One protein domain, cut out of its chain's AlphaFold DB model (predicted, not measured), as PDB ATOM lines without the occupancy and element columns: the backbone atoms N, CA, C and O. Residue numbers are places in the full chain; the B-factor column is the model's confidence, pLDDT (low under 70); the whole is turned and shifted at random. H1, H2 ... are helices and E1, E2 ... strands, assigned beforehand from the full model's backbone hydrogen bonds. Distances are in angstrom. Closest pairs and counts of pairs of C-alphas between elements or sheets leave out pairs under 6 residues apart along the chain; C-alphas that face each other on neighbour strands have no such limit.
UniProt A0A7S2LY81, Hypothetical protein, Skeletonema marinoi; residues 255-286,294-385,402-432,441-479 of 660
ATOM      1  N   ILE A 255      23.425 -33.998  -8.703       84.88
ATOM      2  CA  ILE A 255      23.379 -34.617  -7.372       84.88
ATOM      3  C   ILE A 255      22.750 -33.645  -6.366       84.88
ATOM      4  O   ILE A 255      21.696 -33.914  -5.787       84.88
ATOM      5  N   VAL A 256      23.376 -32.475  -6.196       86.81
ATOM      6  CA  VAL A 256      22.942 -31.419  -5.272       86.81
ATOM      7  C   VAL A 256      22.266 -30.333  -6.092       86.81
ATOM      8  O   VAL A 256      22.937 -29.584  -6.791       86.81
ATOM      9  N   LYS A 257      20.936 -30.255  -6.034       87.62
ATOM     10  CA  LYS A 257      20.140 -29.375  -6.905       87.62
ATOM     11  C   LYS A 257      19.948 -27.982  -6.316       87.62
ATOM     12  O   LYS A 257      19.696 -27.835  -5.119       87.62
ATOM     13  N   LEU A 258      19.956 -26.958  -7.169       87.56
ATOM     14  CA  LEU A 258      19.552 -25.606  -6.772       87.56
ATOM     15  C   LEU A 258      18.048 -25.561  -6.459       87.56
ATOM     16  O   LEU A 258      17.221 -25.866  -7.316       87.56
ATOM     17  N   THR A 259      17.668 -25.114  -5.258       83.94
ATOM     18  CA  THR A 259      16.255 -24.849  -4.935       83.94
ATOM     19  C   THR A 259      15.749 -23.672  -5.770       83.94
ATOM     20  O   THR A 259      16.313 -22.576  -5.677       83.94
ATOM     21  N   GLU A 260      14.690 -23.865  -6.555       78.94
ATOM     22  CA  GLU A 260      13.974 -22.758  -7.202       78.94
ATOM     23  C   GLU A 260      13.405 -21.803  -6.133       78.94
ATOM     24  O   GLU A 260      13.004 -22.237  -5.055       78.94
ATOM     25  N   GLU A 261      13.410 -20.494  -6.403       78.31
ATOM     26  CA  GLU A 261      13.013 -19.460  -5.432       78.31
ATOM     27  C   GLU A 261      11.968 -18.536  -6.059       78.31
ATOM     28  O   GLU A 261      12.255 -17.873  -7.059       78.31
ATOM     29  N   GLY A 262      10.772 -18.474  -5.474       74.62
ATOM     30  CA  GLY A 262       9.679 -17.635  -5.958       74.62
ATOM     31  C   GLY A 262       9.802 -16.168  -5.537       74.62
ATOM     32  O   GLY A 262      10.577 -15.787  -4.653       74.62
ATOM     33  N   GLU A 263       8.959 -15.316  -6.130       74.44
ATOM     34  CA  GLU A 263       8.808 -13.901  -5.749       74.44
ATOM     35  C   GLU A 263       8.454 -13.718  -4.257       74.44
ATOM     36  O   GLU A 263       8.852 -12.725  -3.638       74.44
ATOM     37  N   SER A 264       7.752 -14.689  -3.662       68.75
ATOM     38  CA  SER A 264       7.474 -14.778  -2.224       68.75
ATOM     39  C   SER A 264       8.742 -14.913  -1.385       68.75
ATOM     40  O   SER A 264       8.880 -14.237  -0.364       68.75
ATOM     41  N   ASP A 265       9.671 -15.760  -1.809       74.00
ATOM     42  CA  ASP A 265      10.772 -16.250  -0.977       74.00
ATOM     43  C   ASP A 265      11.932 -15.258  -1.027       74.00
ATOM     44  O   ASP A 265      12.518 -14.895  -0.008       74.00
ATOM     45  N   ILE A 266      12.158 -14.704  -2.221       78.75
ATOM     46  CA  ILE A 266      13.072 -13.591  -2.476       78.75
ATOM     47  C   ILE A 266      12.703 -12.362  -1.630       78.75
ATOM     48  O   ILE A 266      13.600 -11.682  -1.129       78.75
ATOM     49  N   ARG A 267      11.402 -12.074  -1.448       77.44
ATOM     50  CA  ARG A 267      10.923 -10.912  -0.673       77.44
ATOM     51  C   ARG A 267      10.779 -11.165   0.826       77.44
ATOM     52  O   ARG A 267      10.955 -10.227   1.597       77.44
ATOM     53  N   ASN A 268      10.487 -12.393   1.253       76.06
ATOM     54  CA  ASN A 268      10.409 -12.775   2.671       76.06
ATOM     55  C   ASN A 268      11.715 -13.431   3.160       76.06
ATOM     56  O   ASN A 268      11.692 -14.334   3.998       76.06
ATOM     57  N   ARG A 269      12.856 -12.981   2.621       73.88
ATOM     58  CA  ARG A 269      14.181 -13.530   2.917       73.88
ATOM     59  C   ARG A 269      14.494 -13.462   4.414       73.88
ATOM     60  O   ARG A 269      14.319 -12.432   5.063       73.88
ATOM     61  N   SER A 270      15.027 -14.561   4.931       76.62
ATOM     62  CA  SER A 270      15.557 -14.710   6.285       76.62
ATOM     63  C   SER A 270      16.824 -15.550   6.197       76.62
ATOM     64  O   SER A 270      16.867 -16.484   5.400       76.62
ATOM     65  N   GLU A 271      17.828 -15.273   7.025       76.19
ATOM     66  CA  GLU A 271      19.095 -16.023   7.019       76.19
ATOM     67  C   GLU A 271      18.876 -17.520   7.294       76.19
ATOM     68  O   GLU A 271      19.544 -18.363   6.709       76.19
ATOM     69  N   MET A 272      17.863 -17.848   8.105       76.06
ATOM     70  CA  MET A 272      17.443 -19.222   8.410       76.06
ATOM     71  C   MET A 272      16.756 -19.934   7.228       76.06
ATOM     72  O   MET A 272      16.733 -21.160   7.186       76.06
ATOM     73  N   ASN A 273      16.186 -19.183   6.280       79.12
ATOM     74  CA  ASN A 273      15.613 -19.740   5.050       79.12
ATOM     75  C   ASN A 273      16.684 -19.831   3.954       79.12
ATOM     76  O   ASN A 273      16.704 -20.794   3.199       79.12
ATOM     77  N   ASP A 274      17.588 -18.851   3.883       82.94
ATOM     78  CA  ASP A 274      18.707 -18.840   2.941       82.94
ATOM     79  C   ASP A 274      19.620 -20.058   3.151       82.94
ATOM     80  O   ASP A 274      19.897 -20.773   2.190       82.94
ATOM     81  N   THR A 275      20.028 -20.356   4.390       81.12
ATOM     82  CA  THR A 275      20.861 -21.539   4.675       81.12
ATOM     83  C   THR A 275      20.124 -22.852   4.406       81.12
ATOM     84  O   THR A 275      20.711 -23.770   3.838       81.12
ATOM     85  N   ALA A 276      18.823 -22.933   4.714       79.94
ATOM     86  CA  ALA A 276      17.985 -24.085   4.363       79.94
ATOM     87  C   ALA A 276      17.823 -24.274   2.838       79.94
ATOM     88  O   ALA A 276      17.706 -25.403   2.368       79.94
ATOM     89  N   ASN A 277      17.879 -23.183   2.068       82.62
ATOM     90  CA  ASN A 277      17.907 -23.176   0.603       82.62
ATOM     91  C   ASN A 277      19.327 -23.373   0.021       82.62
ATOM     92  O   ASN A 277      19.509 -23.186  -1.183       82.62
ATOM     93  N   GLY A 278      20.332 -23.707   0.839       81.94
ATOM     94  CA  GLY A 278      21.708 -23.988   0.407       81.94
ATOM     95  C   GLY A 278      22.601 -22.763   0.173       81.94
ATOM     96  O   GLY A 278      23.656 -22.895  -0.443       81.94
ATOM     97  N   TRP A 279      22.210 -21.563   0.618       87.88
ATOM     98  CA  TRP A 279      23.054 -20.369   0.494       87.88
ATOM     99  C   TRP A 279      24.126 -20.305   1.586       87.88
ATOM    100  O   TRP A 279      23.821 -20.280   2.778       87.88
ATOM    101  N   VAL A 280      25.382 -20.175   1.160       87.56
ATOM    102  CA  VAL A 280      26.543 -19.902   2.016       87.56
ATOM    103  C   VAL A 280      26.830 -18.399   1.997       87.56
ATOM    104  O   VAL A 280      26.793 -17.764   0.941       87.56
ATOM    105  N   TYR A 281      27.125 -17.807   3.156       86.94
ATOM    106  CA  TYR A 281      27.526 -16.400   3.256       86.94
ATOM    107  C   TYR A 281      29.050 -16.269   3.314       86.94
ATOM    108  O   TYR A 281      29.683 -16.793   4.226       86.94
ATOM    109  N   LEU A 282      29.631 -15.512   2.381       85.31
ATOM    110  CA  LEU A 282      31.060 -15.192   2.376       85.31
ATOM    111  C   LEU A 282      31.247 -13.780   2.939       85.31
ATOM    112  O   LEU A 282      30.610 -12.830   2.471       85.31
ATOM    113  N   HIS A 283      32.100 -13.639   3.953       81.50
ATOM    114  CA  HIS A 283      32.302 -12.391   4.690       81.50
ATOM    115  C   HIS A 283      33.625 -11.719   4.308       81.50
ATOM    116  O   HIS A 283      34.692 -12.302   4.466       81.50
ATOM    117  N   SER A 284      33.550 -10.461   3.873       74.44
ATOM    118  CA  SER A 284      34.718  -9.598   3.673       74.44
ATOM    119  C   SER A 284      35.470  -9.434   4.993       74.44
ATOM    120  O   SER A 284      34.856  -9.090   6.012       74.44
ATOM    121  N   GLN A 285      36.793  -9.598   4.963       65.00
ATOM    122  CA  GLN A 285      37.659  -9.324   6.109       65.00
ATOM    123  C   GLN A 285      37.460  -7.867   6.565       65.00
ATOM    124  O   GLN A 285      37.422  -6.940   5.751       65.00
ATOM    125  N   ALA A 286      37.221  -7.674   7.863       54.06
ATOM    126  CA  ALA A 286      36.819  -6.384   8.408       54.06
ATOM    127  C   ALA A 286      38.042  -5.576   8.855       54.06
ATOM    128  O   ALA A 286      38.626  -5.863   9.902       54.06
ATOM    129  N   LYS A 294      30.887  -6.770   5.514       74.88
ATOM    130  CA  LYS A 294      30.074  -6.891   4.302       74.88
ATOM    131  C   LYS A 294      30.058  -8.356   3.882       74.88
ATOM    132  O   LYS A 294      31.116  -8.981   3.858       74.88
ATOM    133  N   LYS A 295      28.892  -8.882   3.511       82.12
ATOM    134  CA  LYS A 295      28.757 -10.256   3.019       82.12
ATOM    135  C   LYS A 295      28.122 -10.329   1.636       82.12
ATOM    136  O   LYS A 295      27.232  -9.541   1.315       82.12
ATOM    137  N   ILE A 296      28.579 -11.300   0.854       87.75
ATOM    138  CA  ILE A 296      27.892 -11.818  -0.336       87.75
ATOM    139  C   ILE A 296      27.262 -13.171   0.018       87.75
ATOM    140  O   ILE A 296      27.566 -13.742   1.067       87.75
ATOM    141  N   SER A 297      26.365 -13.684  -0.824       89.56
ATOM    142  CA  SER A 297      25.861 -15.064  -0.693       89.56
ATOM    143  C   SER A 297      26.123 -15.846  -1.976       89.56
ATOM    144  O   SER A 297      25.814 -15.358  -3.060       89.56
ATOM    145  N   ILE A 298      26.676 -17.047  -1.845       92.44
ATOM    146  CA  ILE A 298      26.957 -17.986  -2.936       92.44
ATOM    147  C   ILE A 298      26.082 -19.230  -2.759       92.44
ATOM    148  O   ILE A 298      25.809 -19.653  -1.634       92.44
ATOM    149  N   ARG A 299      25.637 -19.819  -3.866       92.50
ATOM    150  CA  ARG A 299      25.015 -21.145  -3.901       92.50
ATOM    151  C   ARG A 299      25.377 -21.838  -5.207       92.50
ATOM    152  O   ARG A 299      25.536 -21.170  -6.223       92.50
ATOM    153  N   ARG A 300      25.525 -23.161  -5.188       93.75
ATOM    154  CA  ARG A 300      25.955 -23.958  -6.346       93.75
ATOM    155  C   ARG A 300      25.183 -25.266  -6.422       93.75
ATOM    156  O   ARG A 300      24.669 -25.708  -5.395       93.75
ATOM    157  N   ASN A 301      25.127 -25.869  -7.604       93.88
ATOM    158  CA  ASN A 301      24.866 -27.301  -7.706       93.88
ATOM    159  C   ASN A 301      26.172 -28.112  -7.644       93.88
ATOM    160  O   ASN A 301      27.283 -27.567  -7.657       93.88
ATOM    161  N   VAL A 302      25.999 -29.426  -7.556       91.56
ATOM    162  CA  VAL A 302      27.047 -30.427  -7.767       91.56
ATOM    163  C   VAL A 302      26.493 -31.462  -8.739       91.56
ATOM    164  O   VAL A 302      25.346 -31.898  -8.581       91.56
ATOM    165  N   VAL A 303      27.277 -31.838  -9.745       90.88
ATOM    166  CA  VAL A 303      26.925 -32.849 -10.757       90.88
ATOM    167  C   VAL A 303      27.950 -33.984 -10.740       90.88
ATOM    168  O   VAL A 303      29.090 -33.760 -10.348       90.88
ATOM    169  N   MET A 304      27.574 -35.188 -11.175       86.56
ATOM    170  CA  MET A 304      28.563 -36.223 -11.508       86.56
ATOM    171  C   MET A 304      29.426 -35.764 -12.686       86.56
ATOM    172  O   MET A 304      28.903 -35.142 -13.611       86.56
ATOM    173  N   ASP A 305      30.708 -36.115 -12.687       84.69
ATOM    174  CA  ASP A 305      31.571 -35.965 -13.858       84.69
ATOM    175  C   ASP A 305      31.232 -37.040 -14.924       84.69
ATOM    176  O   ASP A 305      30.998 -38.214 -14.614       84.69
ATOM    177  N   ASP A 306      31.143 -36.637 -16.196       77.69
ATOM    178  CA  ASP A 306      30.833 -37.510 -17.335       77.69
ATOM    179  C   ASP A 306      32.052 -38.165 -18.009       77.69
ATOM    180  O   ASP A 306      31.893 -39.144 -18.749       77.69
ATOM    181  N   CYS A 307      33.252 -37.653 -17.743       74.56
ATOM    182  CA  CYS A 307      34.536 -38.142 -18.229       74.56
ATOM    183  C   CYS A 307      35.176 -39.138 -17.245       74.56
ATOM    184  O   CYS A 307      35.660 -40.182 -17.689       74.56
ATOM    185  N   ASP A 308      35.121 -38.873 -15.935       76.88
ATOM    186  CA  ASP A 308      35.524 -39.804 -14.874       76.88
ATOM    187  C   ASP A 308      34.518 -39.833 -13.703       76.88
ATOM    188  O   ASP A 308      34.570 -39.007 -12.796       76.88
ATOM    189  N   GLN A 309      33.633 -40.841 -13.686       74.44
ATOM    190  CA  GLN A 309      32.549 -41.030 -12.704       74.44
ATOM    191  C   GLN A 309      33.010 -41.295 -11.251       74.44
ATOM    192  O   GLN A 309      32.177 -41.649 -10.417       74.44
ATOM    193  N   ARG A 310      34.305 -41.168 -10.934       76.19
ATOM    194  CA  ARG A 310      34.814 -41.047  -9.553       76.19
ATOM    195  C   ARG A 310      34.689 -39.628  -9.003       76.19
ATOM    196  O   ARG A 310      34.562 -39.459  -7.793       76.19
ATOM    197  N   TYR A 311      34.725 -38.630  -9.882       85.75
ATOM    198  CA  TYR A 311      34.691 -37.226  -9.505       85.75
ATOM    199  C   TYR A 311      33.275 -36.666  -9.596       85.75
ATOM    200  O   TYR A 311      32.432 -37.083 -10.399       85.75
ATOM    201  N   GLN A 312      33.032 -35.665  -8.765       90.50
ATOM    202  CA  GLN A 312      31.909 -34.755  -8.906       90.50
ATOM    203  C   GLN A 312      32.447 -33.395  -9.369       90.50
ATOM    204  O   GLN A 312      33.623 -33.087  -9.173       90.50
ATOM    205  N   LEU A 313      31.592 -32.572  -9.972       92.38
ATOM    206  CA  LEU A 313      31.939 -31.240 -10.458       92.38
ATOM    207  C   LEU A 313      31.105 -30.159  -9.775       92.38
ATOM    208  O   LEU A 313      29.878 -30.263  -9.655       92.38
ATOM    209  N   SER A 314      31.768 -29.063  -9.422       94.75
ATOM    210  CA  SER A 314      31.131 -27.790  -9.085       94.75
ATOM    211  C   SER A 314      31.907 -26.628  -9.723       94.75
ATOM    212  O   SER A 314      32.747 -26.828 -10.601       94.75
ATOM    213  N   MET A 315      31.594 -25.389  -9.340       94.38
ATOM    214  CA  MET A 315      32.247 -24.183  -9.862       94.38
ATOM    215  C   MET A 315      32.829 -23.359  -8.711       94.38
ATOM    216  O   MET A 315      32.108 -22.980  -7.786       94.38
ATOM    217  N   GLY A 316      34.135 -23.121  -8.728       93.25
ATOM    218  CA  GLY A 316      34.839 -22.300  -7.748       93.25
ATOM    219  C   GLY A 316      34.811 -20.813  -8.102       93.25
ATOM    220  O   GLY A 316      34.378 -20.415  -9.186       93.25
ATOM    221  N   MET A 317      35.289 -19.986  -7.173       93.31
ATOM    222  CA  MET A 317      35.605 -18.579  -7.416       93.31
ATOM    223  C   MET A 317      37.068 -18.343  -7.034       93.31
ATOM    224  O   MET A 317      37.383 -18.371  -5.848       93.31
ATOM    225  N   THR A 318      37.969 -18.089  -7.981       91.44
ATOM    226  CA  THR A 318      39.340 -17.663  -7.626       91.44
ATOM    227  C   THR A 318      39.365 -16.191  -7.208       91.44
ATOM    228  O   THR A 318      40.171 -15.782  -6.373       91.44
ATOM    229  N   LYS A 319      38.438 -15.377  -7.740       90.06
ATOM    230  CA  LYS A 319      38.346 -13.942  -7.437       90.06
ATOM    231  C   LYS A 319      36.914 -13.416  -7.410       90.06
ATOM    232  O   LYS A 319      36.091 -13.761  -8.256       90.06
ATOM    233  N   CYS A 320      36.614 -12.502  -6.486       90.06
ATOM    234  CA  CYS A 320      35.348 -11.764  -6.474       90.06
ATOM    235  C   CYS A 320      35.511 -10.340  -5.922       90.06
ATOM    236  O   CYS A 320      35.370 -10.097  -4.722       90.06
ATOM    237  N   VAL A 321      35.703  -9.375  -6.822       89.06
ATOM    238  CA  VAL A 321      35.729  -7.943  -6.501       89.06
ATOM    239  C   VAL A 321      34.352  -7.331  -6.766       89.06
ATOM    240  O   VAL A 321      33.890  -7.286  -7.904       89.06
ATOM    241  N   TYR A 322      33.691  -6.789  -5.746       88.94
ATOM    242  CA  TYR A 322      32.480  -5.975  -5.923       88.94
ATOM    243  C   TYR A 322      32.766  -4.523  -5.556       88.94
ATOM    244  O   TYR A 322      33.221  -4.250  -4.449       88.94
ATOM    245  N   SER A 323      32.464  -3.586  -6.460       86.00
ATOM    246  CA  SER A 323      32.633  -2.146  -6.243       86.00
ATOM    247  C   SER A 323      31.360  -1.358  -6.574       86.00
ATOM    248  O   SER A 323      30.915  -1.269  -7.724       86.00
ATOM    249  N   ARG A 324      30.782  -0.741  -5.538       84.31
ATOM    250  CA  ARG A 324      29.655   0.200  -5.599       84.31
ATOM    251  C   ARG A 324      30.140   1.607  -5.260       84.31
ATOM    252  O   ARG A 324      30.485   1.870  -4.109       84.31
ATOM    253  N   THR A 325      30.069   2.520  -6.223       82.06
ATOM    254  CA  THR A 325      30.220   3.971  -6.013       82.06
ATOM    255  C   THR A 325      28.878   4.674  -6.257       82.06
ATOM    256  O   THR A 325      27.895   4.046  -6.653       82.06
ATOM    257  N   ALA A 326      28.827   5.998  -6.094       75.31
ATOM    258  CA  ALA A 326      27.650   6.791  -6.470       75.31
ATOM    259  C   ALA A 326      27.350   6.792  -7.991       75.31
ATOM    260  O   ALA A 326      26.265   7.198  -8.412       75.31
ATOM    261  N   VAL A 327      28.297   6.367  -8.842       77.00
ATOM    262  CA  VAL A 327      28.159   6.408 -10.313       77.00
ATOM    263  C   VAL A 327      28.205   5.038 -10.989       77.00
ATOM    264  O   VAL A 327      27.545   4.876 -12.020       77.00
ATOM    265  N   SER A 328      28.908   4.065 -10.408       82.31
ATOM    266  CA  SER A 328      29.134   2.713 -10.939       82.31
ATOM    267  C   SER A 328      28.709   1.625  -9.946       82.31
ATOM    268  O   SER A 328      28.811   1.797  -8.732       82.31
ATOM    269  N   ARG A 329      28.254   0.482 -10.472       87.44
ATOM    270  CA  ARG A 329      28.011  -0.748  -9.706       87.44
ATOM    271  C   ARG A 329      28.577  -1.916 -10.503       87.44
ATOM    272  O   ARG A 329      27.930  -2.371 -11.441       87.44
ATOM    273  N   VAL A 330      29.802  -2.326 -10.191       90.19
ATOM    274  CA  VAL A 330      30.563  -3.303 -10.981       90.19
ATOM    275  C   VAL A 330      30.924  -4.499 -10.115       90.19
ATOM    276  O   VAL A 330      31.358  -4.329  -8.977       90.19
ATOM    277  N   VAL A 331      30.760  -5.693 -10.671       92.00
ATOM    278  CA  VAL A 331      31.343  -6.936 -10.161       92.00
ATOM    279  C   VAL A 331      32.428  -7.373 -11.141       92.00
ATOM    280  O   VAL A 331      32.216  -7.301 -12.349       92.00
ATOM    281  N   ASP A 332      33.572  -7.803 -10.633       93.00
ATOM    282  CA  ASP A 332      34.635  -8.481 -11.370       93.00
ATOM    283  C   ASP A 332      34.795  -9.850 -10.704       93.00
ATOM    284  O   ASP A 332      35.163  -9.931  -9.531       93.00
ATOM    285  N   VAL A 333      34.402 -10.911 -11.404       94.19
ATOM    286  CA  VAL A 333      34.347 -12.275 -10.865       94.19
ATOM    287  C   VAL A 333      35.209 -13.175 -11.726       94.19
ATOM    288  O   VAL A 333      35.106 -13.122 -12.946       94.19
ATOM    289  N   GLU A 334      36.009 -14.024 -11.103       94.81
ATOM    290  CA  GLU A 334      36.752 -15.077 -11.777       94.81
ATOM    291  C   GLU A 334      36.306 -16.433 -11.243       94.81
ATOM    292  O   GLU A 334      36.181 -16.622 -10.031       94.81
ATOM    293  N   LEU A 335      35.984 -17.330 -12.170       95.25
ATOM    294  CA  LEU A 335      35.365 -18.625 -11.918       95.25
ATOM    295  C   LEU A 335      36.214 -19.729 -12.531       95.25
ATOM    296  O   LEU A 335      36.763 -19.548 -13.616       95.25
ATOM    297  N   CYS A 336      36.228 -20.881 -11.880       93.69
ATOM    298  CA  CYS A 336      36.851 -22.109 -12.361       93.69
ATOM    299  C   CYS A 336      35.849 -23.264 -12.270       93.69
ATOM    300  O   CYS A 336      34.954 -23.247 -11.421       93.69
ATOM    301  N   LEU A 337      35.987 -24.282 -13.120       93.75
ATOM    302  CA  LEU A 337      35.390 -25.588 -12.826       93.75
ATOM    303  C   LEU A 337      36.308 -26.332 -11.862       93.75
ATOM    304  O   LEU A 337      37.529 -26.230 -11.980       93.75
ATOM    305  N   ILE A 338      35.705 -27.041 -10.908       93.44
ATOM    306  CA  ILE A 338      36.433 -27.762  -9.865       93.44
ATOM    307  C   ILE A 338      35.932 -29.202  -9.756       93.44
ATOM    308  O   ILE A 338      34.717 -29.428  -9.747       93.44
ATOM    309  N   ALA A 339      36.867 -30.147  -9.679       91.94
ATOM    310  CA  ALA A 339      36.638 -31.587  -9.588       91.94
ATOM    311  C   ALA A 339      37.203 -32.139  -8.272       91.94
ATOM    312  O   ALA A 339      38.253 -31.690  -7.825       91.94
ATOM    313  N   MET A 340      36.504 -33.088  -7.646       89.94
ATOM    314  CA  MET A 340      36.915 -33.726  -6.383       89.94
ATOM    315  C   MET A 340      36.260 -35.111  -6.255       89.94
ATOM    316  O   MET A 340      35.186 -35.315  -6.834       89.94
ATOM    317  N   GLU A 341      36.897 -36.066  -5.567       86.19
ATOM    318  CA  GLU A 341      36.416 -37.460  -5.496       86.19
ATOM    319  C   GLU A 341      35.150 -37.598  -4.623       86.19
ATOM    320  O   GLU A 341      34.901 -36.800  -3.719       86.19
ATOM    321  N   GLU A 342      34.293 -38.572  -4.950       83.50
ATOM    322  CA  GLU A 342      32.950 -38.750  -4.366       83.50
ATOM    323  C   GLU A 342      32.941 -38.757  -2.822       83.50
ATOM    324  O   GLU A 342      32.078 -38.122  -2.212       83.50
ATOM    325  N   ASP A 343      33.918 -39.406  -2.187       78.38
ATOM    326  CA  ASP A 343      34.056 -39.509  -0.731       78.38
ATOM    327  C   ASP A 343      34.649 -38.246  -0.079       78.38
ATOM    328  O   ASP A 343      34.203 -37.834   0.997       78.38
ATOM    329  N   GLU A 344      35.586 -37.567  -0.744       84.50
ATOM    330  CA  GLU A 344      36.079 -36.249  -0.322       84.50
ATOM    331  C   GLU A 344      34.960 -35.193  -0.342       84.50
ATOM    332  O   GLU A 344      34.859 -34.361   0.568       84.50
ATOM    333  N   VAL A 345      34.055 -35.258  -1.327       80.38
ATOM    334  CA  VAL A 345      32.877 -34.377  -1.403       80.38
ATOM    335  C   VAL A 345      31.863 -34.674  -0.297       80.38
ATOM    336  O   VAL A 345      31.309 -33.726   0.263       80.38
ATOM    337  N   GLU A 346      31.631 -35.942   0.063       75.19
ATOM    338  CA  GLU A 346      30.775 -36.285   1.213       75.19
ATOM    339  C   GLU A 346      31.392 -35.874   2.564       75.19
ATOM    340  O   GLU A 346      30.656 -35.565   3.505       75.19
ATOM    341  N   SER A 347      32.726 -35.847   2.666       74.06
ATOM    342  CA  SER A 347      33.467 -35.549   3.900       74.06
ATOM    343  C   SER A 347      33.683 -34.047   4.148       74.06
ATOM    344  O   SER A 347      33.364 -33.542   5.227       74.06
ATOM    345  N   GLY A 348      34.224 -33.322   3.161       72.62
ATOM    346  CA  GLY A 348      34.570 -31.896   3.267       72.62
ATOM    347  C   GLY A 348      33.656 -30.965   2.466       72.62
ATOM    348  O   GLY A 348      33.321 -29.873   2.931       72.62
ATOM    349  N   GLY A 349      33.216 -31.410   1.285       84.50
ATOM    350  CA  GLY A 349      32.447 -30.603   0.336       84.50
ATOM    351  C   GLY A 349      33.286 -29.536  -0.387       84.50
ATOM    352  O   GLY A 349      34.301 -29.059   0.108       84.50
ATOM    353  N   PHE A 350      32.863 -29.150  -1.594       89.50
ATOM    354  CA  PHE A 350      33.652 -28.268  -2.466       89.50
ATOM    355  C   PHE A 350      34.001 -26.903  -1.837       89.50
ATOM    356  O   PHE A 350      33.079 -26.195  -1.403       89.50
ATOM    357  N   PRO A 351      35.259 -26.421  -1.929       89.62
ATOM    358  CA  PRO A 351      35.613 -25.059  -1.532       89.62
ATOM    359  C   PRO A 351      34.844 -24.029  -2.370       89.62
ATOM    360  O   PRO A 351      34.558 -24.240  -3.550       89.62
ATOM    361  N   ALA A 352      34.429 -22.923  -1.748       87.25
ATOM    362  CA  ALA A 352      33.638 -21.865  -2.395       87.25
ATOM    363  C   ALA A 352      34.502 -20.757  -3.023       87.25
ATOM    364  O   ALA A 352      34.073 -20.102  -3.972       87.25
ATOM    365  N   ILE A 353      35.704 -20.563  -2.481       88.88
ATOM    366  CA  ILE A 353      36.764 -19.694  -2.990       88.88
ATOM    367  C   ILE A 353      38.011 -20.572  -3.090       88.88
ATOM    368  O   ILE A 353      38.257 -21.325  -2.153       88.88
ATOM    369  N   ILE A 354      38.780 -20.455  -4.170       89.31
ATOM    370  CA  ILE A 354      40.138 -21.018  -4.260       89.31
ATOM    371  C   ILE A 354      41.128 -19.856  -4.186       89.31
ATOM    372  O   ILE A 354      40.862 -18.781  -4.727       89.31
ATOM    373  N   ILE A 355      42.232 -20.039  -3.464       86.75
ATOM    374  CA  ILE A 355      43.254 -19.008  -3.253       86.75
ATOM    375  C   ILE A 355      44.514 -19.400  -4.028       86.75
ATOM    376  O   ILE A 355      44.925 -20.554  -3.988       86.75
ATOM    377  N   GLU A 356      45.125 -18.433  -4.709       81.62
ATOM    378  CA  GLU A 356      46.377 -18.628  -5.449       81.62
ATOM    379  C   GLU A 356      47.500 -19.082  -4.493       81.62
ATOM    380  O   GLU A 356      47.744 -18.429  -3.471       81.62
ATOM    381  N   GLY A 357      48.157 -20.203  -4.798       79.19
ATOM    382  CA  GLY A 357      49.136 -20.866  -3.934       79.19
ATOM    383  C   GLY A 357      48.540 -21.657  -2.759       79.19
ATOM    384  O   GLY A 357      49.087 -21.587  -1.654       79.19
ATOM    385  N   SER A 358      47.426 -22.373  -2.954       86.75
ATOM    386  CA  SER A 358      46.806 -23.229  -1.923       86.75
ATOM    387  C   SER A 358      46.465 -24.627  -2.438       86.75
ATOM    388  O   SER A 358      46.245 -24.813  -3.629       86.75
ATOM    389  N   ASP A 359      46.378 -25.606  -1.532       86.06
ATOM    390  CA  ASP A 359      46.123 -27.016  -1.868       86.06
ATOM    391  C   ASP A 359      44.831 -27.209  -2.699       86.06
ATOM    392  O   ASP A 359      44.773 -28.078  -3.569       86.06
ATOM    393  N   ASP A 360      43.828 -26.338  -2.502       87.94
ATOM    394  CA  ASP A 360      42.573 -26.306  -3.269       87.94
ATOM    395  C   ASP A 360      42.775 -26.036  -4.779       87.94
ATOM    396  O   ASP A 360      41.891 -26.350  -5.577       87.94
ATOM    397  N   GLU A 361      43.908 -25.466  -5.216       87.56
ATOM    398  CA  GLU A 361      44.195 -25.228  -6.644       87.56
ATOM    399  C   GLU A 361      44.277 -26.521  -7.457       87.56
ATOM    400  O   GLU A 361      43.903 -26.525  -8.631       87.56
ATOM    401  N   ALA A 362      44.690 -27.631  -6.836       87.44
ATOM    402  CA  ALA A 362      44.749 -28.941  -7.484       87.44
ATOM    403  C   ALA A 362      43.366 -29.451  -7.941       87.44
ATOM    404  O   ALA A 362      43.287 -30.328  -8.799       87.44
ATOM    405  N   LEU A 363      42.280 -28.879  -7.406       90.19
ATOM    406  CA  LEU A 363      40.906 -29.192  -7.799       90.19
ATOM    407  C   LEU A 363      40.489 -28.500  -9.112       90.19
ATOM    408  O   LEU A 363      39.448 -28.850  -9.668       90.19
ATOM    409  N   ILE A 364      41.237 -27.504  -9.608       90.50
ATOM    410  CA  ILE A 364      40.868 -26.734 -10.809       90.50
ATOM    411  C   ILE A 364      41.003 -27.592 -12.076       90.50
ATOM    412  O   ILE A 364      42.047 -28.176 -12.365       90.50
ATOM    413  N   CYS A 365      39.950 -27.610 -12.895       88.12
ATOM    414  CA  CYS A 365      39.905 -28.359 -14.150       88.12
ATOM    415  C   CYS A 365      40.762 -27.718 -15.265       88.12
ATOM    416  O   CYS A 365      40.232 -27.114 -16.199       88.12
ATOM    417  N   VAL A 366      42.085 -27.900 -15.203       84.44
ATOM    418  CA  VAL A 366      43.054 -27.498 -16.250       84.44
ATOM    419  C   VAL A 366      43.191 -28.514 -17.403       84.44
ATOM    420  O   VAL A 366      43.956 -28.301 -18.343       84.44
ATOM    421  N   GLY A 367      42.456 -29.630 -17.351       72.88
ATOM    422  CA  GLY A 367      42.493 -30.699 -18.354       72.88
ATOM    423  C   GLY A 367      42.036 -30.256 -19.751       72.88
ATOM    424  O   GLY A 367      41.094 -29.477 -19.904       72.88
ATOM    425  N   SER A 368      42.684 -30.778 -20.798       64.81
ATOM    426  CA  SER A 368      42.415 -30.427 -22.208       64.81
ATOM    427  C   SER A 368      41.030 -30.849 -22.728       64.81
ATOM    428  O   SER A 368      40.644 -30.478 -23.834       64.81
ATOM    429  N   ASP A 369      40.285 -31.604 -21.926       66.00
ATOM    430  CA  ASP A 369      38.882 -31.977 -22.084       66.00
ATOM    431  C   ASP A 369      37.900 -30.921 -21.536       66.00
ATOM    432  O   ASP A 369      36.746 -30.886 -21.968       66.00
ATOM    433  N   ARG A 370      38.342 -30.052 -20.610       72.19
ATOM    434  CA  ARG A 370      37.518 -28.998 -19.982       72.19
ATOM    435  C   ARG A 370      37.988 -27.572 -20.301       72.19
ATOM    436  O   ARG A 370      37.178 -26.645 -20.263       72.19
ATOM    437  N   VAL A 371      39.242 -27.376 -20.704       71.12
ATOM    438  CA  VAL A 371      39.720 -26.120 -21.314       71.12
ATOM    439  C   VAL A 371      38.903 -25.796 -22.580       71.12
ATOM    440  O   VAL A 371      38.465 -26.687 -23.302       71.12
ATOM    441  N   HIS A 372      38.668 -24.507 -22.851       79.31
ATOM    442  CA  HIS A 372      37.832 -23.981 -23.947       79.31
ATOM    443  C   HIS A 372      36.318 -24.279 -23.879       79.31
ATOM    444  O   HIS A 372      35.576 -23.820 -24.753       79.31
ATOM    445  N   THR A 373      35.822 -24.949 -22.837       87.69
ATOM    446  CA  THR A 373      34.373 -25.075 -22.574       87.69
ATOM    447  C   THR A 373      33.741 -23.736 -22.151       87.69
ATOM    448  O   THR A 373      34.453 -22.764 -21.870       87.69
ATOM    449  N   CYS A 374      32.405 -23.618 -22.175       92.62
ATOM    450  CA  CYS A 374      31.731 -22.310 -22.131       92.62
ATOM    451  C   CYS A 374      30.869 -22.074 -20.880       92.62
ATOM    452  O   CYS A 374      29.859 -22.745 -20.662       92.62
ATOM    453  N   ILE A 375      31.152 -20.998 -20.136       95.88
ATOM    454  CA  ILE A 375      30.284 -20.485 -19.062       95.88
ATOM    455  C   ILE A 375      29.459 -19.298 -19.582       95.88
ATOM    456  O   ILE A 375      29.981 -18.331 -20.141       95.88
ATOM    457  N   GLN A 376      28.140 -19.345 -19.385       96.00
ATOM    458  CA  GLN A 376      27.222 -18.241 -19.665       96.00
ATOM    459  C   GLN A 376      26.827 -17.526 -18.369       96.00
ATOM    460  O   GLN A 376      26.292 -18.148 -17.454       96.00
ATOM    461  N   SER A 377      27.009 -16.207 -18.326       96.38
ATOM    462  CA  SER A 377      26.508 -15.355 -17.244       96.38
ATOM    463  C   SER A 377      25.110 -14.802 -17.553       96.38
ATOM    464  O   SER A 377      24.791 -14.440 -18.692       96.38
ATOM    465  N   SER A 378      24.262 -14.718 -16.531       94.50
ATOM    466  CA  SER A 378      22.928 -14.121 -16.567       94.50
ATOM    467  C   SER A 378      22.620 -13.348 -15.275       94.50
ATOM    468  O   SER A 378      23.263 -13.520 -14.236       94.50
ATOM    469  N   ALA A 379      21.639 -12.449 -15.341       93.19
ATOM    470  CA  ALA A 379      21.121 -11.693 -14.204       93.19
ATOM    471  C   ALA A 379      19.630 -11.974 -14.010       93.19
ATOM    472  O   ALA A 379      18.843 -11.795 -14.939       93.19
ATOM    473  N   VAL A 380      19.233 -12.352 -12.796       91.19
ATOM    474  CA  VAL A 380      17.829 -12.547 -12.414       91.19
ATOM    475  C   VAL A 380      17.300 -11.257 -11.794       91.19
ATOM    476  O   VAL A 380      17.743 -10.839 -10.720       91.19
ATOM    477  N   LEU A 381      16.354 -10.614 -12.478       89.25
ATOM    478  CA  LEU A 381      15.717  -9.368 -12.055       89.25
ATOM    479  C   LEU A 381      14.281  -9.591 -11.569       89.25
ATOM    480  O   LEU A 381      13.587 -10.497 -12.033       89.25
ATOM    481  N   ILE A 382      13.817  -8.700 -10.692       87.25
ATOM    482  CA  ILE A 382      12.436  -8.642 -10.199       87.25
ATOM    483  C   ILE A 382      11.898  -7.197 -10.243       87.25
ATOM    484  O   ILE A 382      12.673  -6.253 -10.051       87.25
ATOM    485  N   PRO A 383      10.588  -6.974 -10.464       82.50
ATOM    486  CA  PRO A 383       9.968  -5.672 -10.243       82.50
ATOM    487  C   PRO A 383      10.007  -5.269  -8.760       82.50
ATOM    488  O   PRO A 383       9.594  -6.027  -7.874       82.50
ATOM    489  N   ALA A 384      10.470  -4.049  -8.491       77.38
ATOM    490  CA  ALA A 384      10.439  -3.449  -7.164       77.38
ATOM    491  C   ALA A 384       9.014  -2.982  -6.811       77.38
ATOM    492  O   ALA A 384       8.302  -2.417  -7.643       77.38
ATOM    493  N   LEU A 385       8.603  -3.189  -5.558       68.31
ATOM    494  CA  LEU A 385       7.273  -2.807  -5.076       68.31
ATOM    495  C   LEU A 385       7.167  -1.290  -4.853       68.31
ATOM    496  O   LEU A 385       7.834  -0.737  -3.979       68.31
ATOM    497  N   LEU A 402       9.722 -13.050 -12.376       78.38
ATOM    498  CA  LEU A 402      11.184 -13.124 -12.428       78.38
ATOM    499  C   LEU A 402      11.675 -13.091 -13.877       78.38
ATOM    500  O   LEU A 402      11.126 -13.751 -14.755       78.38
ATOM    501  N   LYS A 403      12.729 -12.312 -14.137       84.50
ATOM    502  CA  LYS A 403      13.297 -12.139 -15.481       84.50
ATOM    503  C   LYS A 403      14.784 -12.439 -15.473       84.50
ATOM    504  O   LYS A 403      15.578 -11.606 -15.044       84.50
ATOM    505  N   GLU A 404      15.151 -13.617 -15.964       89.44
ATOM    506  CA  GLU A 404      16.540 -13.948 -16.267       89.44
ATOM    507  C   GLU A 404      16.950 -13.296 -17.597       89.44
ATOM    508  O   GLU A 404      16.292 -13.476 -18.623       89.44
ATOM    509  N   ILE A 405      18.025 -12.507 -17.573       89.62
ATOM    510  CA  ILE A 405      18.589 -11.813 -18.734       89.62
ATOM    511  C   ILE A 405      20.016 -12.338 -18.955       89.62
ATOM    512  O   ILE A 405      20.844 -12.164 -18.059       89.62
ATOM    513  N   PRO A 406      20.341 -12.965 -20.104       92.31
ATOM    514  CA  PRO A 406      21.714 -13.355 -20.420       92.31
ATOM    515  C   PRO A 406      22.592 -12.112 -20.626       92.31
ATOM    516  O   PRO A 406      22.128 -11.102 -21.159       92.31
ATOM    517  N   LEU A 407      23.851 -12.185 -20.196       92.56
ATOM    518  CA  LEU A 407      24.787 -11.058 -20.186       92.56
ATOM    519  C   LEU A 407      25.920 -11.271 -21.193       92.56
ATOM    520  O   LEU A 407      25.877 -10.736 -22.299       92.56
ATOM    521  N   SER A 408      26.918 -12.069 -20.820       93.12
ATOM    522  CA  SER A 408      28.035 -12.470 -21.675       93.12
ATOM    523  C   SER A 408      28.364 -13.946 -21.475       93.12
ATOM    524  O   SER A 408      28.024 -14.555 -20.455       93.12
ATOM    525  N   ARG A 409      29.051 -14.523 -22.458       94.50
ATOM    526  CA  ARG A 409      29.718 -15.819 -22.337       94.50
ATOM    527  C   ARG A 409      31.215 -15.595 -22.175       94.50
ATOM    528  O   ARG A 409      31.735 -14.599 -22.672       94.50
ATOM    529  N   GLY A 410      31.869 -16.517 -21.488       93.19
ATOM    530  CA  GLY A 410      33.318 -16.636 -21.438       93.19
ATOM    531  C   GLY A 410      33.697 -18.098 -21.643       93.19
ATOM    532  O   GLY A 410      32.952 -18.991 -21.232       93.19
ATOM    533  N   MET A 411      34.824 -18.330 -22.305       93.06
ATOM    534  CA  MET A 411      35.422 -19.658 -22.425       93.06
ATOM    535  C   MET A 411      36.443 -19.846 -21.306       93.06
ATOM    536  O   MET A 411      37.085 -18.875 -20.902       93.06
ATOM    537  N   ILE A 412      36.584 -21.075 -20.819       91.75
ATOM    538  CA  ILE A 412      37.599 -21.429 -19.824       91.75
ATOM    539  C   ILE A 412      38.986 -21.414 -20.488       91.75
ATOM    540  O   ILE A 412      39.169 -21.980 -21.574       91.75
ATOM    541  N   GLY A 413      39.943 -20.718 -19.873       87.94
ATOM    542  CA  GLY A 413      41.329 -20.620 -20.329       87.94
ATOM    543  C   GLY A 413      42.143 -21.889 -20.059       87.94
ATOM    544  O   GLY A 413      41.657 -22.838 -19.447       87.94
ATOM    545  N   ARG A 414      43.406 -21.916 -20.516       86.00
ATOM    546  CA  ARG A 414      44.345 -23.027 -20.227       86.00
ATOM    547  C   ARG A 414      44.718 -23.104 -18.736       86.00
ATOM    548  O   ARG A 414      45.167 -24.139 -18.272       86.00
ATOM    549  N   ASP A 415      44.492 -22.018 -18.004       86.19
ATOM    550  CA  ASP A 415      44.607 -21.864 -16.553       86.19
ATOM    551  C   ASP A 415      43.361 -22.347 -15.780       86.19
ATOM    552  O   ASP A 415      43.267 -22.142 -14.574       86.19
ATOM    553  N   GLY A 416      42.371 -22.944 -16.457       87.81
ATOM    554  CA  GLY A 416      41.136 -23.438 -15.833       87.81
ATOM    555  C   GLY A 416      40.159 -22.342 -15.378       87.81
ATOM    556  O   GLY A 416      39.102 -22.656 -14.822       87.81
ATOM    557  N   ASN A 417      40.466 -21.066 -15.649       92.06
ATOM    558  CA  ASN A 417      39.708 -19.909 -15.173       92.06
ATOM    559  C   ASN A 417      38.929 -19.193 -16.289       92.06
ATOM    560  O   ASN A 417      39.222 -19.299 -17.480       92.06
ATOM    561  N   VAL A 418      37.932 -18.398 -15.897       94.50
ATOM    562  CA  VAL A 418      37.207 -17.466 -16.770       94.50
ATOM    563  C   VAL A 418      36.737 -16.231 -15.992       94.50
ATOM    564  O   VAL A 418      36.163 -16.337 -14.906       94.50
ATOM    565  N   ARG A 419      36.954 -15.033 -16.553       94.81
ATOM    566  CA  ARG A 419      36.706 -13.749 -15.871       94.81
ATOM    567  C   ARG A 419      35.510 -12.981 -16.453       94.81
ATOM    568  O   ARG A 419      35.449 -12.691 -17.646       94.81
ATOM    569  N   PHE A 420      34.574 -12.592 -15.589       95.75
ATOM    570  CA  PHE A 420      33.335 -11.879 -15.903       95.75
ATOM    571  C   PHE A 420      33.277 -10.507 -15.225       95.75
ATOM    572  O   PHE A 420      33.088 -10.400 -14.011       95.75
ATOM    573  N   ARG A 421      33.327  -9.438 -16.028       94.44
ATOM    574  CA  ARG A 421      33.204  -8.054 -15.548       94.44
ATOM    575  C   ARG A 421      31.827  -7.463 -15.845       94.44
ATOM    576  O   ARG A 421      31.537  -7.032 -16.961       94.44
ATOM    577  N   ILE A 422      30.972  -7.423 -14.828       93.12
ATOM    578  CA  ILE A 422      29.535  -7.156 -14.936       93.12
ATOM    579  C   ILE A 422      29.184  -5.778 -14.359       93.12
ATOM    580  O   ILE A 422      29.355  -5.516 -13.170       93.12
ATOM    581  N   ASP A 423      28.621  -4.897 -15.190       90.25
ATOM    582  CA  ASP A 423      28.096  -3.588 -14.776       90.25
ATOM    583  C   ASP A 423      26.587  -3.680 -14.488       90.25
ATOM    584  O   ASP A 423      25.743  -3.590 -15.384       90.25
ATOM    585  N   VAL A 424      26.247  -3.847 -13.209       88.25
ATOM    586  CA  VAL A 424      24.872  -3.999 -12.706       88.25
ATOM    587  C   VAL A 424      23.992  -2.806 -13.083       88.25
ATOM    588  O   VAL A 424      22.790  -2.964 -13.307       88.25
ATOM    589  N   LYS A 425      24.569  -1.606 -13.204       83.88
ATOM    590  CA  LYS A 425      23.815  -0.412 -13.586       83.88
ATOM    591  C   LYS A 425      23.379  -0.484 -15.051       83.88
ATOM    592  O   LYS A 425      22.203  -0.273 -15.330       83.88
ATOM    593  N   LYS A 426      24.270  -0.890 -15.965       86.06
ATOM    594  CA  LYS A 426      23.921  -1.113 -17.385       86.06
ATOM    595  C   LYS A 426      22.850  -2.189 -17.577       86.06
ATOM    596  O   LYS A 426      22.031  -2.052 -18.484       86.06
ATOM    597  N   ILE A 427      22.816  -3.214 -16.722       86.00
ATOM    598  CA  ILE A 427      21.759  -4.241 -16.726       86.00
ATOM    599  C   ILE A 427      20.416  -3.617 -16.333       86.00
ATOM    600  O   ILE A 427      19.438  -3.726 -17.071       86.00
ATOM    601  N   LEU A 428      20.376  -2.916 -15.195       83.50
ATOM    602  CA  LEU A 428      19.163  -2.282 -14.670       83.50
ATOM    603  C   LEU A 428      18.662  -1.109 -15.526       83.50
ATOM    604  O   LEU A 428      17.486  -0.760 -15.430       83.50
ATOM    605  N   ASP A 429      19.520  -0.499 -16.344       81.31
ATOM    606  CA  ASP A 429      19.131   0.511 -17.330       81.31
ATOM    607  C   ASP A 429      18.606  -0.147 -18.621       81.31
ATOM    608  O   ASP A 429      17.520   0.209 -19.081       81.31
ATOM    609  N   SER A 430      19.287  -1.175 -19.148       78.88
ATOM    610  CA  SER A 430      18.822  -1.960 -20.312       78.88
ATOM    611  C   SER A 430      17.454  -2.613 -20.075       78.88
ATOM    612  O   SER A 430      16.589  -2.600 -20.950       78.88
ATOM    613  N   ALA A 431      17.214  -3.129 -18.865       74.94
ATOM    614  CA  ALA A 431      15.975  -3.813 -18.493       74.94
ATOM    615  C   ALA A 431      14.725  -2.908 -18.411       74.94
ATOM    616  O   ALA A 431      13.615  -3.422 -18.256       74.94
ATOM    617  N   ARG A 432      14.869  -1.575 -18.506       69.75
ATOM    618  CA  ARG A 432      13.740  -0.620 -18.448       69.75
ATOM    619  C   ARG A 432      13.002  -0.453 -19.776       69.75
ATOM    620  O   ARG A 432      11.856  -0.011 -19.763       69.75
ATOM    621  N   LYS A 441      10.453   0.141 -11.766       76.81
ATOM    622  CA  LYS A 441      11.833  -0.023 -11.292       76.81
ATOM    623  C   LYS A 441      12.145  -1.522 -11.185       76.81
ATOM    624  O   LYS A 441      11.463  -2.231 -10.452       76.81
ATOM    625  N   MET A 442      13.196  -1.979 -11.861       81.94
ATOM    626  CA  MET A 442      13.758  -3.321 -11.665       81.94
ATOM    627  C   MET A 442      14.790  -3.336 -10.533       81.94
ATOM    628  O   MET A 442      15.430  -2.321 -10.242       81.94
ATOM    629  N   GLU A 443      14.972  -4.507  -9.936       83.56
ATOM    630  CA  GLU A 443      15.943  -4.803  -8.884       83.56
ATOM    631  C   GLU A 443      16.658  -6.128  -9.193       83.56
ATOM    632  O   GLU A 443      16.045  -7.054  -9.728       83.56
ATOM    633  N   LEU A 444      17.965  -6.208  -8.916       87.38
ATOM    634  CA  LEU A 444      18.776  -7.408  -9.153       87.38
ATOM    635  C   LEU A 444      18.664  -8.349  -7.952       87.38
ATOM    636  O   LEU A 444      19.054  -7.978  -6.848       87.38
ATOM    637  N   VAL A 445      18.178  -9.570  -8.178       88.69
ATOM    638  CA  VAL A 445      18.046 -10.601  -7.135       88.69
ATOM    639  C   VAL A 445      19.353 -11.369  -6.955       88.69
ATOM    640  O   VAL A 445      19.823 -11.544  -5.829       88.69
ATOM    641  N   LYS A 446      19.907 -11.858  -8.070       91.62
ATOM    642  CA  LYS A 446      21.126 -12.671  -8.139       91.62
ATOM    643  C   LYS A 446      21.719 -12.642  -9.547       91.62
ATOM    644  O   LYS A 446      20.992 -12.495 -10.530       91.62
ATOM    645  N   LEU A 447      23.036 -12.780  -9.628       94.56
ATOM    646  CA  LEU A 447      23.731 -13.218 -10.834       94.56
ATOM    647  C   LEU A 447      23.744 -14.749 -10.851       94.56
ATOM    648  O   LEU A 447      23.728 -15.380  -9.793       94.56
ATOM    649  N   LYS A 448      23.765 -15.336 -12.039       95.56
ATOM    650  CA  LYS A 448      23.800 -16.781 -12.256       95.56
ATOM    651  C   LYS A 448      24.803 -17.067 -13.366       95.56
ATOM    652  O   LYS A 448      24.808 -16.394 -14.392       95.56
ATOM    653  N   PHE A 449      25.664 -18.041 -13.142       97.06
ATOM    654  CA  PHE A 449      26.683 -18.492 -14.075       97.06
ATOM    655  C   PHE A 449      26.413 -19.965 -14.330       97.06
ATOM    656  O   PHE A 449      26.333 -20.739 -13.381       97.06
ATOM    657  N   SER A 450      26.220 -20.346 -15.587       95.56
ATOM    658  CA  SER A 450      25.900 -21.719 -15.974       95.56
ATOM    659  C   SER A 450      26.914 -22.208 -16.991       95.56
ATOM    660  O   SER A 450      27.037 -21.629 -18.072       95.56
ATOM    661  N   HIS A 451      27.629 -23.268 -16.636       94.31
ATOM    662  CA  HIS A 451      28.465 -24.012 -17.553       94.31
ATOM    663  C   HIS A 451      27.575 -24.786 -18.530       94.31
ATOM    664  O   HIS A 451      26.659 -25.497 -18.108       94.31
ATOM    665  N   LEU A 452      27.784 -24.592 -19.832       90.25
ATOM    666  CA  LEU A 452      26.862 -25.094 -20.853       90.25
ATOM    667  C   LEU A 452      27.003 -26.601 -21.091       90.25
ATOM    668  O   LEU A 452      26.010 -27.239 -21.430       90.25
ATOM    669  N   ASP A 453      28.198 -27.152 -20.876       88.06
ATOM    670  CA  ASP A 453      28.531 -28.516 -21.291       88.06
ATOM    671  C   ASP A 453      28.295 -29.545 -20.165       88.06
ATOM    672  O   ASP A 453      27.693 -30.590 -20.405       88.06
ATOM    673  N   THR A 454      28.642 -29.217 -18.908       88.69
ATOM    674  CA  THR A 454      28.397 -30.097 -17.735       88.69
ATOM    675  C   THR A 454      27.175 -29.717 -16.889       88.69
ATOM    676  O   THR A 454      26.853 -30.397 -15.920       88.69
ATOM    677  N   SER A 455      26.453 -28.642 -17.227       88.94
ATOM    678  CA  SER A 455      25.300 -28.112 -16.466       88.94
ATOM    679  C   SER A 455      25.580 -27.646 -15.022       88.94
ATOM    680  O   SER A 455      24.647 -27.385 -14.258       88.94
ATOM    681  N   VAL A 456      26.851 -27.458 -14.649       93.62
ATOM    682  CA  VAL A 456      27.233 -26.823 -13.376       93.62
ATOM    683  C   VAL A 456      26.745 -25.368 -13.331       93.62
ATOM    684  O   VAL A 456      26.897 -24.614 -14.292       93.62
ATOM    685  N   VAL A 457      26.172 -24.944 -12.203       95.50
ATOM    686  CA  VAL A 457      25.609 -23.606 -11.990       95.50
ATOM    687  C   VAL A 457      26.059 -23.021 -10.653       95.50
ATOM    688  O   VAL A 457      25.909 -23.648  -9.606       95.50
ATOM    689  N   LEU A 458      26.522 -21.771 -10.688       96.12
ATOM    690  CA  LEU A 458      26.800 -20.927  -9.526       96.12
ATOM    691  C   LEU A 458      25.842 -19.736  -9.530       96.12
ATOM    692  O   LEU A 458      25.734 -19.008 -10.516       96.12
ATOM    693  N   GLU A 459      25.168 -19.498  -8.412       95.06
ATOM    694  CA  GLU A 459      24.374 -18.299  -8.170       95.06
ATOM    695  C   GLU A 459      25.058 -17.395  -7.136       95.06
ATOM    696  O   GLU A 459      25.483 -17.846  -6.071       95.06
ATOM    697  N   LEU A 460      25.131 -16.098  -7.440       93.88
ATOM    698  CA  LEU A 460      25.816 -15.082  -6.643       93.88
ATOM    699  C   LEU A 460      24.864 -13.932  -6.294       93.88
ATOM    700  O   LEU A 460      24.365 -13.209  -7.160       93.88
ATOM    701  N   ARG A 461      24.642 -13.726  -4.997       90.62
ATOM    702  CA  ARG A 461      23.872 -12.619  -4.421       90.62
ATOM    703  C   ARG A 461      24.816 -11.537  -3.907       90.62
ATOM    704  O   ARG A 461      25.596 -11.757  -2.980       90.62
ATOM    705  N   LEU A 462      24.702 -10.351  -4.499       87.19
ATOM    706  CA  LEU A 462      25.435  -9.152  -4.091       87.19
ATOM    707  C   LEU A 462      24.856  -8.556  -2.786       87.19
ATOM    708  O   LEU A 462      23.714  -8.863  -2.429       87.19
ATOM    709  N   PRO A 463      25.601  -7.686  -2.076       80.69
ATOM    710  CA  PRO A 463      25.128  -7.054  -0.847       80.69
ATOM    711  C   PRO A 463      23.933  -6.130  -1.110       80.69
ATOM    712  O   PRO A 463      23.941  -5.344  -2.061       80.69
ATOM    713  N   ILE A 464      22.933  -6.200  -0.231       65.81
ATOM    714  CA  ILE A 464      21.686  -5.431  -0.323       65.81
ATOM    715  C   ILE A 464      21.954  -3.929  -0.089       65.81
ATOM    716  O   ILE A 464      22.843  -3.535   0.670       65.81
ATOM    717  N   ASP A 465      21.173  -3.069  -0.746       58.41
ATOM    718  CA  ASP A 465      21.138  -1.635  -0.446       58.41
ATOM    719  C   ASP A 465      20.309  -1.382   0.828       58.41
ATOM    720  O   ASP A 465      19.092  -1.199   0.764       58.41
ATOM    721  N   ASP A 466      20.966  -1.347   1.991       45.72
ATOM    722  CA  ASP A 466      20.334  -0.885   3.232       45.72
ATOM    723  C   ASP A 466      19.714   0.511   3.040       45.72
ATOM    724  O   ASP A 466      20.378   1.460   2.614       45.72
ATOM    725  N   MET A 467      18.435   0.651   3.403       43.22
ATOM    726  CA  MET A 467      17.573   1.817   3.130       43.22
ATOM    727  C   MET A 467      17.923   3.095   3.929       43.22
ATOM    728  O   MET A 467      17.052   3.914   4.221       43.22
ATOM    729  N   ASN A 468      19.188   3.280   4.316       40.38
ATOM    730  CA  ASN A 468      19.624   4.297   5.275       40.38
ATOM    731  C   ASN A 468      20.833   5.133   4.795       40.38
ATOM    732  O   ASN A 468      21.727   5.452   5.576       40.38
ATOM    733  N   GLY A 469      20.837   5.516   3.513       41.22
ATOM    734  CA  GLY A 469      21.749   6.524   2.950       41.22
ATOM    735  C   GLY A 469      22.488   6.067   1.689       41.22
ATOM    736  O   GLY A 469      23.440   5.294   1.765       41.22
ATOM    737  N   ASP A 470      22.095   6.617   0.537       45.69
ATOM    738  CA  ASP A 470      22.653   6.340  -0.802       45.69
ATOM    739  C   ASP A 470      24.030   7.016  -1.016       45.69
ATOM    740  O   ASP A 470      24.224   7.852  -1.897       45.69
ATOM    741  N   SER A 471      24.972   6.748  -0.106       47.19
ATOM    742  CA  SER A 471      26.270   7.438  -0.036       47.19
ATOM    743  C   SER A 471      27.412   6.624   0.593       47.19
ATOM    744  O   SER A 471      28.487   7.173   0.826       47.19
ATOM    745  N   ALA A 472      27.205   5.336   0.889       58.66
ATOM    746  CA  ALA A 472      28.251   4.440   1.390       58.66
ATOM    747  C   ALA A 472      28.852   3.602   0.247       58.66
ATOM    748  O   ALA A 472      28.221   2.656  -0.246       58.66
ATOM    749  N   GLU A 473      30.079   3.944  -0.157       67.19
ATOM    750  CA  GLU A 473      30.838   3.177  -1.146       67.19
ATOM    751  C   GLU A 473      31.126   1.762  -0.624       67.19
ATOM    752  O   GLU A 473      31.544   1.559   0.520       67.19
ATOM    753  N   CYS A 474      30.858   0.759  -1.457       70.69
ATOM    754  CA  CYS A 474      30.982  -0.644  -1.081       70.69
ATOM    755  C   CYS A 474      31.980  -1.332  -2.001       70.69
ATOM    756  O   CYS A 474      31.599  -1.841  -3.048       70.69
ATOM    757  N   ASN A 475      33.246  -1.334  -1.586       79.12
ATOM    758  CA  ASN A 475      34.217  -2.310  -2.065       79.12
ATOM    759  C   ASN A 475      34.156  -3.568  -1.182       79.12
ATOM    760  O   ASN A 475      33.979  -3.446   0.039       79.12
ATOM    761  N   ILE A 476      34.288  -4.728  -1.818       79.88
ATOM    762  CA  ILE A 476      34.535  -6.066  -1.265       79.88
ATOM    763  C   ILE A 476      35.550  -6.718  -2.204       79.88
ATOM    764  O   ILE A 476      35.424  -6.549  -3.418       79.88
ATOM    765  N   ASP A 477      36.513  -7.448  -1.653       81.50
ATOM    766  CA  ASP A 477      37.498  -8.218  -2.410       81.50
ATOM    767  C   ASP A 477      37.632  -9.616  -1.784       81.50
ATOM    768  O   ASP A 477      37.517  -9.768  -0.565       81.50
ATOM    769  N   PHE A 478      37.835 -10.617  -2.633       76.31
ATOM    770  CA  PHE A 478      38.090 -12.020  -2.316       76.31
ATOM    771  C   PHE A 478      39.025 -12.544  -3.415       76.31
ATOM    772  O   PHE A 478      38.796 -12.235  -4.587       76.31
ATOM    773  N   GLY A 479      40.044 -13.332  -3.061       58.62
ATOM    774  CA  GLY A 479      41.099 -13.738  -4.004       58.62
ATOM    775  C   GLY A 479      42.297 -12.780  -4.027       58.62
ATOM    776  O   GLY A 479      42.747 -12.356  -5.097       58.62
TER     777      GLY A 479
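What this domain is: This is residues 255 to 286, 294 to 385, 402 to 432 and 441 to 479 of the 660 residues of the protein "Hypothetical protein" of Skeletonema marinoi (UniProt A0A7S2LY81). Two twisted antiparallel sheets lie partly face to face as a sandwich, E1 E2 E10 E9 E6 E7 in that order and, branched at E4, E3 E4 E5 E8 E11, their strands at 33 degrees. Short helices edge it: H1 and H2 graze the first sheet away from the second, H5 and H3 sit at opposite ends, and H4 is beside the second sheet. The 194 printed residues include five named helices and eleven named strands, along the chain H1 H2 E1 E2 E3 E4 E5 H3 H4 E6 E7 E8 H5 E9 E10 E11. The class is mixed, helices and strands; the whole is compact, with a radius of gyration of the C-alphas of 16.8 A and spans of 49 by 34 by 31 A.

How they stand to each other: H1, residues 263 to 267, and H2, residues 271 to 276, only graze the first sheet. There E1, residues 280 to 283, pairs with E2, residues 295 to 300: N 280 and O 298 are 2.9 A apart. E2 runs on into E3, residues 302 to 304, at 23 degrees. E3, E4, residues 311 to 324, and E5, residues 329 to 341, form a meander, each strand the antiparallel neighbour of the one before, with two hairpins: N 303 to O 313 is 3.0 A, N 321 to O 332 2.8 A. H3, residues 342 to 347, stands up from this sheet over E4, its height 9.8 A over a local plane of only just 6 C-alphas. H4, residues 359 to 363, is at the sheet's level; its closest C-alpha to E5 is Leu 363, 5.1 A from that of Ile 338. E6, residues 374 to 383, has as neighbours E7, residues 403 to 411, with N 379 to O 405 2.8 A, and E9, residues 442 to 451, with N 378 to O 448 2.8 A. E8, residues 417 to 423, pairs with E5: N 420 to O 333 is 2.7 A. H5, residues 424 to 430, is on the first sheet at a height of 7.5 A, only just over E6 with 3 C-alphas. E10, residues 457 to 461, forms a hairpin with E9, N 460 to O 447 being 2.8 A, and pairs with E2, N 299 to O 459 being 3.0 A. E11, residues 474 to 476, lies on the same side of E4 as E3; N 322 to O 476 is 2.9 A. Every O i to N i+4 pair is within hydrogen-bond range in H1, H3 and H5, against 1 of 2 in H2 and 0 of 1 in H4, where 2 of 2 O i to N i+3 pairs are.

Where its parts are: H1 begins at C-alpha 263 (8.808, -13.901, -5.749). E4 spans 38.0 A, E5 37.9 A, E6 29.9 A and E9, which bends by 58 degrees at residue 445, 26.1 A. E11 ends at C-alpha 476 (34.535, -6.066, -1.265).

The domain as a whole: The farthest C-alphas, of Asp 308 and Gly 469, are 51.5 A apart. Cuts leave C-alpha gaps of 7.9 A from 286 to 294, 13.3 A from 385 to 402 and 7.4 A from 432 to 441. The links H3 to H4 and E10 to E11 are long. The mean pLDDT of the printed part is 83.5; 18 residues are under 70, among them 464 to 473.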